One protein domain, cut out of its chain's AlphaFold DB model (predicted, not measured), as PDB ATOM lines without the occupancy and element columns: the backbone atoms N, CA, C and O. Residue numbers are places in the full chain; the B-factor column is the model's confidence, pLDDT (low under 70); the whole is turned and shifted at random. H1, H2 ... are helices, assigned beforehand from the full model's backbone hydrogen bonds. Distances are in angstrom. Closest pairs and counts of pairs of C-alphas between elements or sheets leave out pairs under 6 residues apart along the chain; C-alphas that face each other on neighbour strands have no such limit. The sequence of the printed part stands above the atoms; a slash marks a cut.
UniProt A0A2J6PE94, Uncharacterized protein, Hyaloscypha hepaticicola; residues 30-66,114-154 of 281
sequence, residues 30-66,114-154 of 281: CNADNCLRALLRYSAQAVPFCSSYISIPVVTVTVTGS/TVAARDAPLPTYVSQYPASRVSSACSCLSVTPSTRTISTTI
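AT A GLANCE: This is residues 30 to 66 and 114 to 154 of the 281 residues of an uncharacterized protein of Hyaloscypha hepaticicola (UniProt A0A2J6PE94). There is little regular structure here: look for a small head of three short helices, H1, H2 and H3, with H3 packed on both others, and two long tails, in residues 54 to 66 and 140 to 154, that stretch away from it toward one end and make the length. The printed part has 78 residues, 28 of them in H1, H2 and H3 in chain order, with no named strand: all helix. It is loose, with a radius of gyration of the C-alphas of 15.2 A and spans of 50 by 24 by 21 A.

IN THESE COORDINATES: Find C-alpha 34 at (158.122, 197.502, 178.025), where H1, residues 34 to 41, begins. H2, residues 43 to 53, spans 14.3 A. H3, residues 131 to 139, spans 12.4 A to C-alpha 139 at (160.066, 185.193, 185.509).

HOW THE PARTS SIT: H3 touches H1 at a steep tilt of 48 degrees, the same way; their closest C-alphas, of Leu 36 and Ala 137, are 4.9 A apart. H3 touches H2 at 67 degrees, steep, opposite ways, closest at the C-alphas of Cys 50 and Cys 138, 5.1 A. H1 and H2, joined by a tight link, are close but not clearly touching, with the C-alphas of Leu 39 and Ala 46 closest at 5.4 A. Every O i to N i+4 pair is within hydrogen-bond range in H1 and H3, and 6 of 7 in H2.

THE WHOLE: Between C-alphas 66 and 114 the cut, residues 67 to 113, leaves 40.5 A. Confidence is under 70 in residues 55 to 66, 114 to 119 and 144 to 154.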
ATOM      1  N   CYS A  30     166.331 190.611 185.533       79.56
ATOM      2  CA  CYS A  30     165.127 190.819 184.776       79.56
ATOM      3  C   CYS A  30     165.274 191.941 183.765       79.56
ATOM      4  O   CYS A  30     165.666 193.061 184.106       79.56
ATOM      5  N   ASN A  31     164.915 191.654 182.516       78.75
ATOM      6  CA  ASN A  31     164.822 192.681 181.496       78.75
ATOM      7  C   ASN A  31     163.683 193.634 181.879       78.75
ATOM      8  O   ASN A  31     162.508 193.311 181.735       78.75
ATOM      9  N   ALA A  32     164.041 194.816 182.391       80.94
ATOM     10  CA  ALA A  32     163.116 195.898 182.726       80.94
ATOM     11  C   ALA A  32     162.576 196.579 181.458       80.94
ATOM     12  O   ALA A  32     162.761 197.773 181.229       80.94
ATOM     13  N   ASP A  33     161.966 195.786 180.586       89.06
ATOM     14  CA  ASP A  33     161.486 196.219 179.291       89.06
ATOM     15  C   ASP A  33     160.015 196.662 179.328       89.06
ATOM     16  O   ASP A  33     159.333 196.661 180.360       89.06
ATOM     17  N   ASN A  34     159.514 197.085 178.167       93.75
ATOM     18  CA  ASN A  34     158.122 197.502 178.025       93.75
ATOM     19  C   ASN A  34     157.130 196.349 178.275       93.75
ATOM     20  O   ASN A  34     155.992 196.625 178.655       93.75
ATOM     21  N   CYS A  35     157.548 195.085 178.119       93.88
ATOM     22  CA  CYS A  35     156.722 193.919 178.433       93.88
ATOM     23  C   CYS A  35     156.554 193.777 179.950       93.88
ATOM     24  O   CYS A  35     155.422 193.697 180.430       93.88
ATOM     25  N   LEU A  36     157.643 193.877 180.721       93.56
ATOM     26  CA  LEU A  36     157.570 193.879 182.183       93.56
ATOM     27  C   LEU A  36     156.733 195.052 182.705       93.56
ATOM     28  O   LEU A  36     155.873 194.863 183.564       93.56
ATOM     29  N   ARG A  37     156.914 196.259 182.154       94.69
ATOM     30  CA  ARG A  37     156.085 197.423 182.523       94.69
ATOM     31  C   ARG A  37     154.603 197.202 182.216       94.69
ATOM     32  O   ARG A  37     153.760 197.625 183.005       94.69
ATOM     33  N   ALA A  38     154.281 196.550 181.097       95.12
ATOM     34  CA  ALA A  38     152.906 196.197 180.761       95.12
ATOM     35  C   ALA A  38     152.329 195.195 181.770       95.12
ATOM     36  O   ALA A  38     151.252 195.439 182.306       95.12
ATOM     37  N   LEU A  39     153.058 194.128 182.107       94.69
ATOM     38  CA  LEU A  39     152.601 193.143 183.091       94.69
ATOM     39  C   LEU A  39     152.431 193.746 184.495       94.69
ATOM     40  O   LEU A  39     151.436 193.471 185.158       94.69
ATOM     41  N   LEU A  40     153.346 194.619 184.932       93.94
ATOM     42  CA  LEU A  40     153.240 195.312 186.222       93.94
ATOM     43  C   LEU A  40     152.021 196.243 186.285       93.94
ATOM     44  O   LEU A  40     151.377 196.334 187.329       93.94
ATOM     45  N   ARG A  41     151.658 196.897 185.172       96.31
ATOM     46  CA  ARG A  41     150.450 197.736 185.082       96.31
ATOM     47  C   ARG A  41     149.158 196.926 185.261       96.31
ATOM     48  O   ARG A  41     148.173 197.477 185.744       96.31
ATOM     49  N   TYR A  42     149.173 195.642 184.899       94.75
ATOM     50  CA  TYR A  42     148.043 194.711 185.004       94.75
ATOM     51  C   TYR A  42     148.320 193.572 185.999       94.75
ATOM     52  O   TYR A  42     147.876 192.445 185.786       94.75
ATOM     53  N   SER A  43     149.042 193.843 187.094       90.88
ATOM     54  CA  SER A  43     149.565 192.823 188.022       90.88
ATOM     55  C   SER A  43     148.523 191.801 188.500       90.88
ATOM     56  O   SER A  43     148.802 190.603 188.501       90.88
ATOM     57  N   ALA A  44     147.295 192.231 188.808       86.75
ATOM     58  CA  ALA A  44     146.206 191.345 189.235       86.75
ATOM     59  C   ALA A  44     145.842 190.261 188.197       86.75
ATOM     60  O   ALA A  44     145.441 189.160 188.562       86.75
ATOM     61  N   GLN A  45     145.993 190.560 186.905       92.12
ATOM     62  CA  GLN A  45     145.723 189.641 185.792       92.12
ATOM     63  C   GLN A  45     147.006 188.944 185.321       92.12
ATOM     64  O   GLN A  45     146.971 187.790 184.898       92.12
ATOM     65  N   ALA A  46     148.142 189.639 185.416       91.88
ATOM     66  CA  ALA A  46     149.448 189.147 185.008       91.88
ATOM     67  C   ALA A  46     149.970 188.037 185.929       91.88
ATOM     68  O   ALA A  46     150.580 187.101 185.435       91.88
ATOM     69  N   VAL A  47     149.709 188.092 187.240       87.31
ATOM     70  CA  VAL A  47     150.146 187.065 188.207       87.31
ATOM     71  C   VAL A  47     149.578 185.669 187.895       87.31
ATOM     72  O   VAL A  47     150.382 184.749 187.711       87.31
ATOM     73  N   PRO A  48     148.247 185.459 187.777       85.69
ATOM     74  CA  PRO A  48     147.706 184.138 187.439       85.69
ATOM     75  C   PRO A  48     148.093 183.701 186.020       85.69
ATOM     76  O   PRO A  48     148.407 182.530 185.807       85.69
ATOM     77  N   PHE A  49     148.150 184.641 185.068       91.19
ATOM     78  CA  PHE A  49     148.636 184.374 183.715       91.19
ATOM     79  C   PHE A  49     150.080 183.861 183.738       91.19
ATOM     80  O   PHE A  49     150.325 182.748 183.284       91.19
ATOM     81  N   CYS A  50     151.017 184.604 184.329       90.31
ATOM     82  CA  CYS A  50     152.422 184.224 184.409       90.31
ATOM     83  C   CYS A  50     152.612 182.906 185.157       90.31
ATOM     84  O   CYS A  50     153.303 182.036 184.643       90.31
ATOM     85  N   SER A  51     151.936 182.692 186.292       84.62
ATOM     86  CA  SER A  51     151.994 181.412 187.016       84.62
ATOM     87  C   SER A  51     151.627 180.221 186.116       84.62
ATOM     88  O   SER A  51     152.326 179.206 186.124       84.62
ATOM     89  N   SER A  52     150.597 180.373 185.273       84.38
ATOM     90  CA  SER A  52     150.201 179.353 184.294       84.38
ATOM     91  C   SER A  52     151.146 179.258 183.085       84.38
ATOM     92  O   SER A  52     151.425 178.163 182.596       84.38
ATOM     93  N   TYR A  53     151.666 180.395 182.620       85.88
ATOM     94  CA  TYR A  53     152.421 180.523 181.376       85.88
ATOM     95  C   TYR A  53     153.836 179.953 181.508       85.88
ATOM     96  O   TYR A  53     154.263 179.177 180.657       85.88
ATOM     97  N   ILE A  54     154.530 180.257 182.615       84.75
ATOM     98  CA  ILE A  54     155.871 179.717 182.905       84.75
ATOM     99  C   ILE A  54     155.842 178.363 183.628       84.75
ATOM    100  O   ILE A  54     156.898 177.794 183.882       84.75
ATOM    101  N   SER A  55     154.652 177.811 183.912       69.81
ATOM    102  CA  SER A  55     154.484 176.494 184.549       69.81
ATOM    103  C   SER A  55     155.350 176.329 185.805       69.81
ATOM    104  O   SER A  55     156.050 175.324 185.940       69.81
ATOM    105  N   ILE A  56     155.319 177.310 186.722       62.47
ATOM    106  CA  ILE A  56     156.003 177.149 188.014       62.47
ATOM    107  C   ILE A  56     155.413 175.894 188.667       62.47
ATOM    108  O   ILE A  56     154.190 175.834 188.835       62.47
ATOM    109  N   PRO A  57     156.234 174.881 188.998       53.59
ATOM    110  CA  PRO A  57     155.732 173.670 189.617       53.59
ATOM    111  C   PRO A  57     155.010 174.042 190.912       53.59
ATOM    112  O   PRO A  57     155.574 174.666 191.810       53.59
ATOM    113  N   VAL A  58     153.733 173.676 190.977       51.47
ATOM    114  CA  VAL A  58     152.898 173.833 192.166       51.47
ATOM    115  C   VAL A  58     153.492 172.945 193.253       51.47
ATOM    116  O   VAL A  58     153.450 171.716 193.155       51.47
ATOM    117  N   VAL A  59     154.064 173.558 194.287       45.00
ATOM    118  CA  VAL A  59     154.566 172.814 195.443       45.00
ATOM    119  C   VAL A  59     153.351 172.392 196.267       45.00
ATOM    120  O   VAL A  59     152.563 173.219 196.726       45.00
ATOM    121  N   THR A  60     153.169 171.082 196.402       41.72
ATOM    122  CA  THR A  60     152.063 170.485 197.156       41.72
ATOM    123  C   THR A  60     152.638 169.976 198.469       41.72
ATOM    124  O   THR A  60     153.450 169.054 198.438       41.72
ATOM    125  N   VAL A  61     152.272 170.568 199.611       40.88
ATOM    126  CA  VAL A  61     152.772 170.101 200.917       40.88
ATOM    127  C   VAL A  61     151.667 170.041 201.967       40.88
ATOM    128  O   VAL A  61     150.877 170.969 202.131       40.88
ATOM    129  N   THR A  62     151.763 168.964 202.745       41.56
ATOM    130  CA  THR A  62     151.155 168.657 204.048       41.56
ATOM    131  C   THR A  62     149.748 168.070 204.023       41.56
ATOM    132  O   THR A  62     148.753 168.757 203.814       41.56
ATOM    133  N   VAL A  63     149.703 166.770 204.322       40.91
ATOM    134  CA  VAL A  63     148.505 166.017 204.689       40.91
ATOM    135  C   VAL A  63     148.369 166.096 206.207       40.91
ATOM    136  O   VAL A  63     149.207 165.558 206.928       40.91
ATOM    137  N   THR A  64     147.316 166.744 206.699       44.81
ATOM    138  CA  THR A  64     146.943 166.692 208.117       44.81
ATOM    139  C   THR A  64     145.755 165.750 208.251       44.81
ATOM    140  O   THR A  64     144.629 166.113 207.917       44.81
ATOM    141  N   GLY A  65     146.002 164.523 208.705       46.75
ATOM    142  CA  GLY A  65     144.931 163.605 209.082       46.75
ATOM    143  C   GLY A  65     144.346 164.029 210.427       46.75
ATOM    144  O   GLY A  65     145.027 163.936 211.442       46.75
ATOM    145  N   SER A  66     143.098 164.496 210.442       47.41
ATOM    146  CA  SER A  66     142.323 164.674 211.673       47.41
ATOM    147  C   SER A  66     141.258 163.589 211.721       47.41
ATOM    148  O   SER A  66     140.352 163.580 210.890       47.41
ATOM    149  N   THR A 114     164.658 174.729 180.121       49.56
ATOM    150  CA  THR A 114     164.148 175.895 179.396       49.56
ATOM    151  C   THR A 114     162.714 175.608 178.960       49.56
ATOM    152  O   THR A 114     162.485 174.797 178.062       49.56
ATOM    153  N   VAL A 115     161.745 176.210 179.654       53.09
ATOM    154  CA  VAL A 115     160.319 175.970 179.428       53.09
ATOM    155  C   VAL A 115     159.989 176.508 178.041       53.09
ATOM    156  O   VAL A 115     160.013 177.719 177.816       53.09
ATOM    157  N   ALA A 116     159.726 175.608 177.093       55.03
ATOM    158  CA  ALA A 116     159.241 175.994 175.777       55.03
ATOM    159  C   ALA A 116     157.942 176.800 175.942       55.03
ATOM    160  O   ALA A 116     157.049 176.405 176.697       55.03
ATOM    161  N   ALA A 117     157.859 177.946 175.263       56.69
ATOM    162  CA  ALA A 117     156.678 178.798 175.287       56.69
ATOM    163  C   ALA A 117     155.432 177.997 174.883       56.69
ATOM    164  O   ALA A 117     155.449 177.285 173.881       56.69
ATOM    165  N   ARG A 118     154.354 178.100 175.665       63.31
ATOM    166  CA  ARG A 118     153.080 177.443 175.346       63.31
ATOM    167  C   ARG A 118     152.253 178.305 174.391       63.31
ATOM    168  O   ARG A 118     152.209 179.521 174.562       63.31
ATOM    169  N   ASP A 119     151.499 177.658 173.499       66.06
ATOM    170  CA  ASP A 119     150.502 178.262 172.587       66.06
ATOM    171  C   ASP A 119     149.249 178.815 173.306       66.06
ATOM    172  O   ASP A 119     148.166 178.925 172.728       66.06
ATOM    173  N   ALA A 120     149.351 179.148 174.595       75.69
ATOM    174  CA  ALA A 120     148.251 179.777 175.309       75.69
ATOM    175  C   ALA A 120     147.977 181.166 174.700       75.69
ATOM    176  O   ALA A 120     148.930 181.923 174.482       75.69
ATOM    177  N   PRO A 121     146.706 181.539 174.455       86.06
ATOM    178  CA  PRO A 121     146.368 182.866 173.961       86.06
ATOM    179  C   PRO A 121     146.964 183.945 174.870       86.06
ATOM    180  O   PRO A 121     146.660 184.004 176.065       86.06
ATOM    181  N   LEU A 122     147.828 184.793 174.310       89.69
ATOM    182  CA  LEU A 122     148.419 185.902 175.047       89.69
ATOM    183  C   LEU A 122     147.342 186.960 175.332       89.69
ATOM    184  O   LEU A 122     146.601 187.333 174.416       89.69
ATOM    185  N   PRO A 123     147.263 187.499 176.562       94.12
ATOM    186  CA  PRO A 123     146.420 188.648 176.847       94.12
ATOM    187  C   PRO A 123     146.729 189.807 175.895       94.12
ATOM    188  O   PRO A 123     147.886 190.045 175.549       94.12
ATOM    189  N   THR A 124     145.710 190.572 175.507       95.38
ATOM    190  CA  THR A 124     145.840 191.660 174.519       95.38
ATOM    191  C   THR A 124     146.890 192.710 174.890       95.38
ATOM    192  O   THR A 124     147.497 193.308 174.010       95.38
ATOM    193  N   TYR A 125     147.155 192.916 176.184       94.00
ATOM    194  CA  TYR A 125     148.165 193.862 176.668       94.00
ATOM    195  C   TYR A 125     149.616 193.346 176.562       94.00
ATOM    196  O   TYR A 125     150.549 194.131 176.738       94.00
ATOM    197  N   VAL A 126     149.821 192.054 176.265       94.94
ATOM    198  CA  VAL A 126     151.144 191.463 175.989       94.94
ATOM    199  C   VAL A 126     151.255 190.734 174.647       94.94
ATOM    200  O   VAL A 126     152.357 190.346 174.275       94.94
ATOM    201  N   SER A 127     150.168 190.592 173.886       94.31
ATOM    202  CA  SER A 127     150.151 189.866 172.605       94.31
ATOM    203  C   SER A 127     151.050 190.474 171.523       94.31
ATOM    204  O   SER A 127     151.447 189.783 170.592       94.31
ATOM    205  N   GLN A 128     151.401 191.755 171.659       94.94
ATOM    206  CA  GLN A 128     152.352 192.454 170.789       94.94
ATOM    207  C   GLN A 128     153.825 192.088 171.053       94.94
ATOM    208  O   GLN A 128     154.696 192.473 170.275       94.94
ATOM    209  N   TYR A 129     154.127 191.398 172.160       91.94
ATOM    210  CA  TYR A 129     155.480 190.962 172.497       91.94
ATOM    211  C   TYR A 129     155.685 189.495 172.097       91.94
ATOM    212  O   TYR A 129     154.775 188.681 172.261       91.94
ATOM    213  N   PRO A 130     156.880 189.117 171.613       90.25
ATOM    214  CA  PRO A 130     157.184 187.721 171.337       90.25
ATOM    215  C   PRO A 130     157.168 186.901 172.632       90.25
ATOM    216  O   PRO A 130     157.560 187.385 173.697       90.25
ATOM    217  N   ALA A 131     156.764 185.635 172.521       86.25
ATOM    218  CA  ALA A 131     156.598 184.715 173.644       86.25
ATOM    219  C   ALA A 131     157.827 184.633 174.571       86.25
ATOM    220  O   ALA A 131     157.683 184.620 175.790       86.25
ATOM    221  N   SER A 132     159.043 184.673 174.012       84.69
ATOM    222  CA  SER A 132     160.292 184.677 174.788       84.69
ATOM    223  C   SER A 132     160.405 185.874 175.741       84.69
ATOM    224  O   SER A 132     160.833 185.715 176.884       84.69
ATOM    225  N   ARG A 133     159.964 187.066 175.318       89.00
ATOM    226  CA  ARG A 133     159.949 188.263 176.176       89.00
ATOM    227  C   ARG A 133     158.875 188.182 177.246       89.00
ATOM    228  O   ARG A 133     159.125 188.607 178.368       89.00
ATOM    229  N   VAL A 134     157.723 187.596 176.925       91.50
ATOM    230  CA  VAL A 134     156.657 187.358 177.907       91.50
ATOM    231  C   VAL A 134     157.131 186.376 178.982       91.50
ATOM    232  O   VAL A 134     156.978 186.667 180.163       91.50
ATOM    233  N   SER A 135     157.787 185.271 178.610       88.19
ATOM    234  CA  SER A 135     158.370 184.313 179.565       88.19
ATOM    235  C   SER A 135     159.448 184.947 180.448       88.19
ATOM    236  O   SER A 135     159.441 184.755 181.668       88.19
ATOM    237  N   SER A 136     160.347 185.740 179.852       87.44
ATOM    238  CA  SER A 136     161.384 186.475 180.588       87.44
ATOM    239  C   SER A 136     160.754 187.452 181.584       87.44
ATOM    240  O   SER A 136     161.065 187.406 182.770       87.44
ATOM    241  N   ALA A 137     159.778 188.257 181.154       91.88
ATOM    242  CA  ALA A 137     159.098 189.211 182.022       91.88
ATOM    243  C   ALA A 137     158.223 188.537 183.102       91.88
ATOM    244  O   ALA A 137     158.139 189.033 184.224       91.88
ATOM    245  N   CYS A 138     157.623 187.378 182.820       90.25
ATOM    246  CA  CYS A 138     156.900 186.582 183.815       90.25
ATOM    247  C   CYS A 138     157.816 186.009 184.900       90.25
ATOM    248  O   CYS A 138     157.431 185.985 186.069       90.25
ATOM    249  N   SER A 139     159.044 185.625 184.543       88.50
ATOM    250  CA  SER A 139     160.066 185.193 185.509       88.50
ATOM    251  C   SER A 139     160.460 186.317 186.481       88.50
ATOM    252  O   SER A 139     160.975 186.061 187.564       88.50
ATOM    253  N   CYS A 140     160.161 187.568 186.120       88.75
ATOM    254  CA  CYS A 140     160.511 188.776 186.862       88.75
ATOM    255  C   CYS A 140     159.441 189.298 187.806       88.75
ATOM    256  O   CYS A 140     159.706 190.206 188.590       88.75
ATOM    257  N   LEU A 141     158.235 188.738 187.747       88.56
ATOM    258  CA  LEU A 141     157.121 189.160 188.590       88.56
ATOM    259  C   LEU A 141     157.184 188.622 190.019       88.56
ATOM    260  O   LEU A 141     156.229 188.829 190.761       88.56
ATOM    261  N   SER A 142     158.279 187.956 190.412       71.56
ATOM    262  CA  SER A 142     158.410 187.286 191.712       71.56
ATOM    263  C   SER A 142     157.129 186.532 192.064       71.56
ATOM    264  O   SER A 142     156.580 186.685 193.153       71.56
ATOM    265  N   VAL A 143     156.596 185.784 191.092       70.75
ATOM    266  CA  VAL A 143     155.406 184.963 191.291       70.75
ATOM    267  C   VAL A 143     155.766 183.928 192.342       70.75
ATOM    268  O   VAL A 143     156.459 182.953 192.054       70.75
ATOM    269  N   THR A 144     155.348 184.181 193.584       65.44
ATOM    270  CA  THR A 144     155.458 183.213 194.668       65.44
ATOM    271  C   THR A 144     154.860 181.904 194.159       65.44
ATOM    272  O   THR A 144     153.740 181.938 193.632       65.44
ATOM    273  N   PRO A 145     155.577 180.768 194.257       60.34
ATOM    274  CA  PRO A 145     155.040 179.476 193.860       60.34
ATOM    275  C   PRO A 145     153.664 179.301 194.492       60.34
ATOM    276  O   PRO A 145     153.499 179.501 195.696       60.34
ATOM    277  N   SER A 146     152.657 178.997 193.676       51.66
ATOM    278  CA  SER A 146     151.322 178.751 194.197       51.66
ATOM    279  C   SER A 146     151.369 177.465 195.017       51.66
ATOM    280  O   SER A 146     151.580 176.375 194.490       51.66
ATOM    281  N   THR A 147     151.218 177.596 196.331       48.47
ATOM    282  CA  THR A 147     151.085 176.449 197.225       48.47
ATOM    283  C   THR A 147     149.663 175.927 197.090       48.47
ATOM    284  O   THR A 147     148.705 176.628 197.419       48.47
ATOM    285  N   ARG A 148     149.496 174.707 196.580       44.84
ATOM    286  CA  ARG A 148     148.189 174.042 196.564       44.84
ATOM    287  C   ARG A 148     148.144 173.063 197.725       44.84
ATOM    288  O   ARG A 148     148.850 172.061 197.722       44.84
ATOM    289  N   THR A 149     147.308 173.349 198.711       42.06
ATOM    290  CA  THR A 149     147.074 172.442 199.837       42.06
ATOM    291  C   THR A 149     146.062 171.381 199.417       42.06
ATOM    292  O   THR A 149     144.941 171.714 199.028       42.06
ATOM    293  N   ILE A 150     146.443 170.105 199.476       44.38
ATOM    294  CA  ILE A 150     145.512 168.980 199.329       44.38
ATOM    295  C   ILE A 150     145.236 168.456 200.736       44.38
ATOM    296  O   ILE A 150     146.124 167.904 201.375       44.38
ATOM    297  N   SER A 151     144.009 168.653 201.216       43.59
ATOM    298  CA  SER A 151     143.549 168.070 202.476       43.59
ATOM    299  C   SER A 151     142.774 166.789 202.182       43.59
ATOM    300  O   SER A 151     141.857 166.795 201.360       43.59
ATOM    301  N   THR A 152     143.142 165.693 202.841       43.44
ATOM    302  CA  THR A 152     142.388 164.437 202.807       43.44
ATOM    303  C   THR A 152     141.837 164.185 204.201       43.44
ATOM    304  O   THR A 152     142.567 163.790 205.107       43.44
ATOM    305  N   THR A 153     140.542 164.428 204.375       45.53
ATOM    306  CA  THR A 153     139.832 164.096 205.612       45.53
ATOM    307  C   THR A 153     139.412 162.633 205.554       45.53
ATOM    308  O   THR A 153     138.637 162.248 204.680       45.53
ATOM    309  N   ILE A 154     139.919 161.813 206.474       48.00
ATOM    310  CA  ILE A 154     139.471 160.427 206.643       48.00
ATOM    311  C   ILE A 154     138.445 160.421 207.777       48.00
ATOM    312  O   ILE A 154     138.802 160.547 208.946       48.00
TER     313      ILE A 154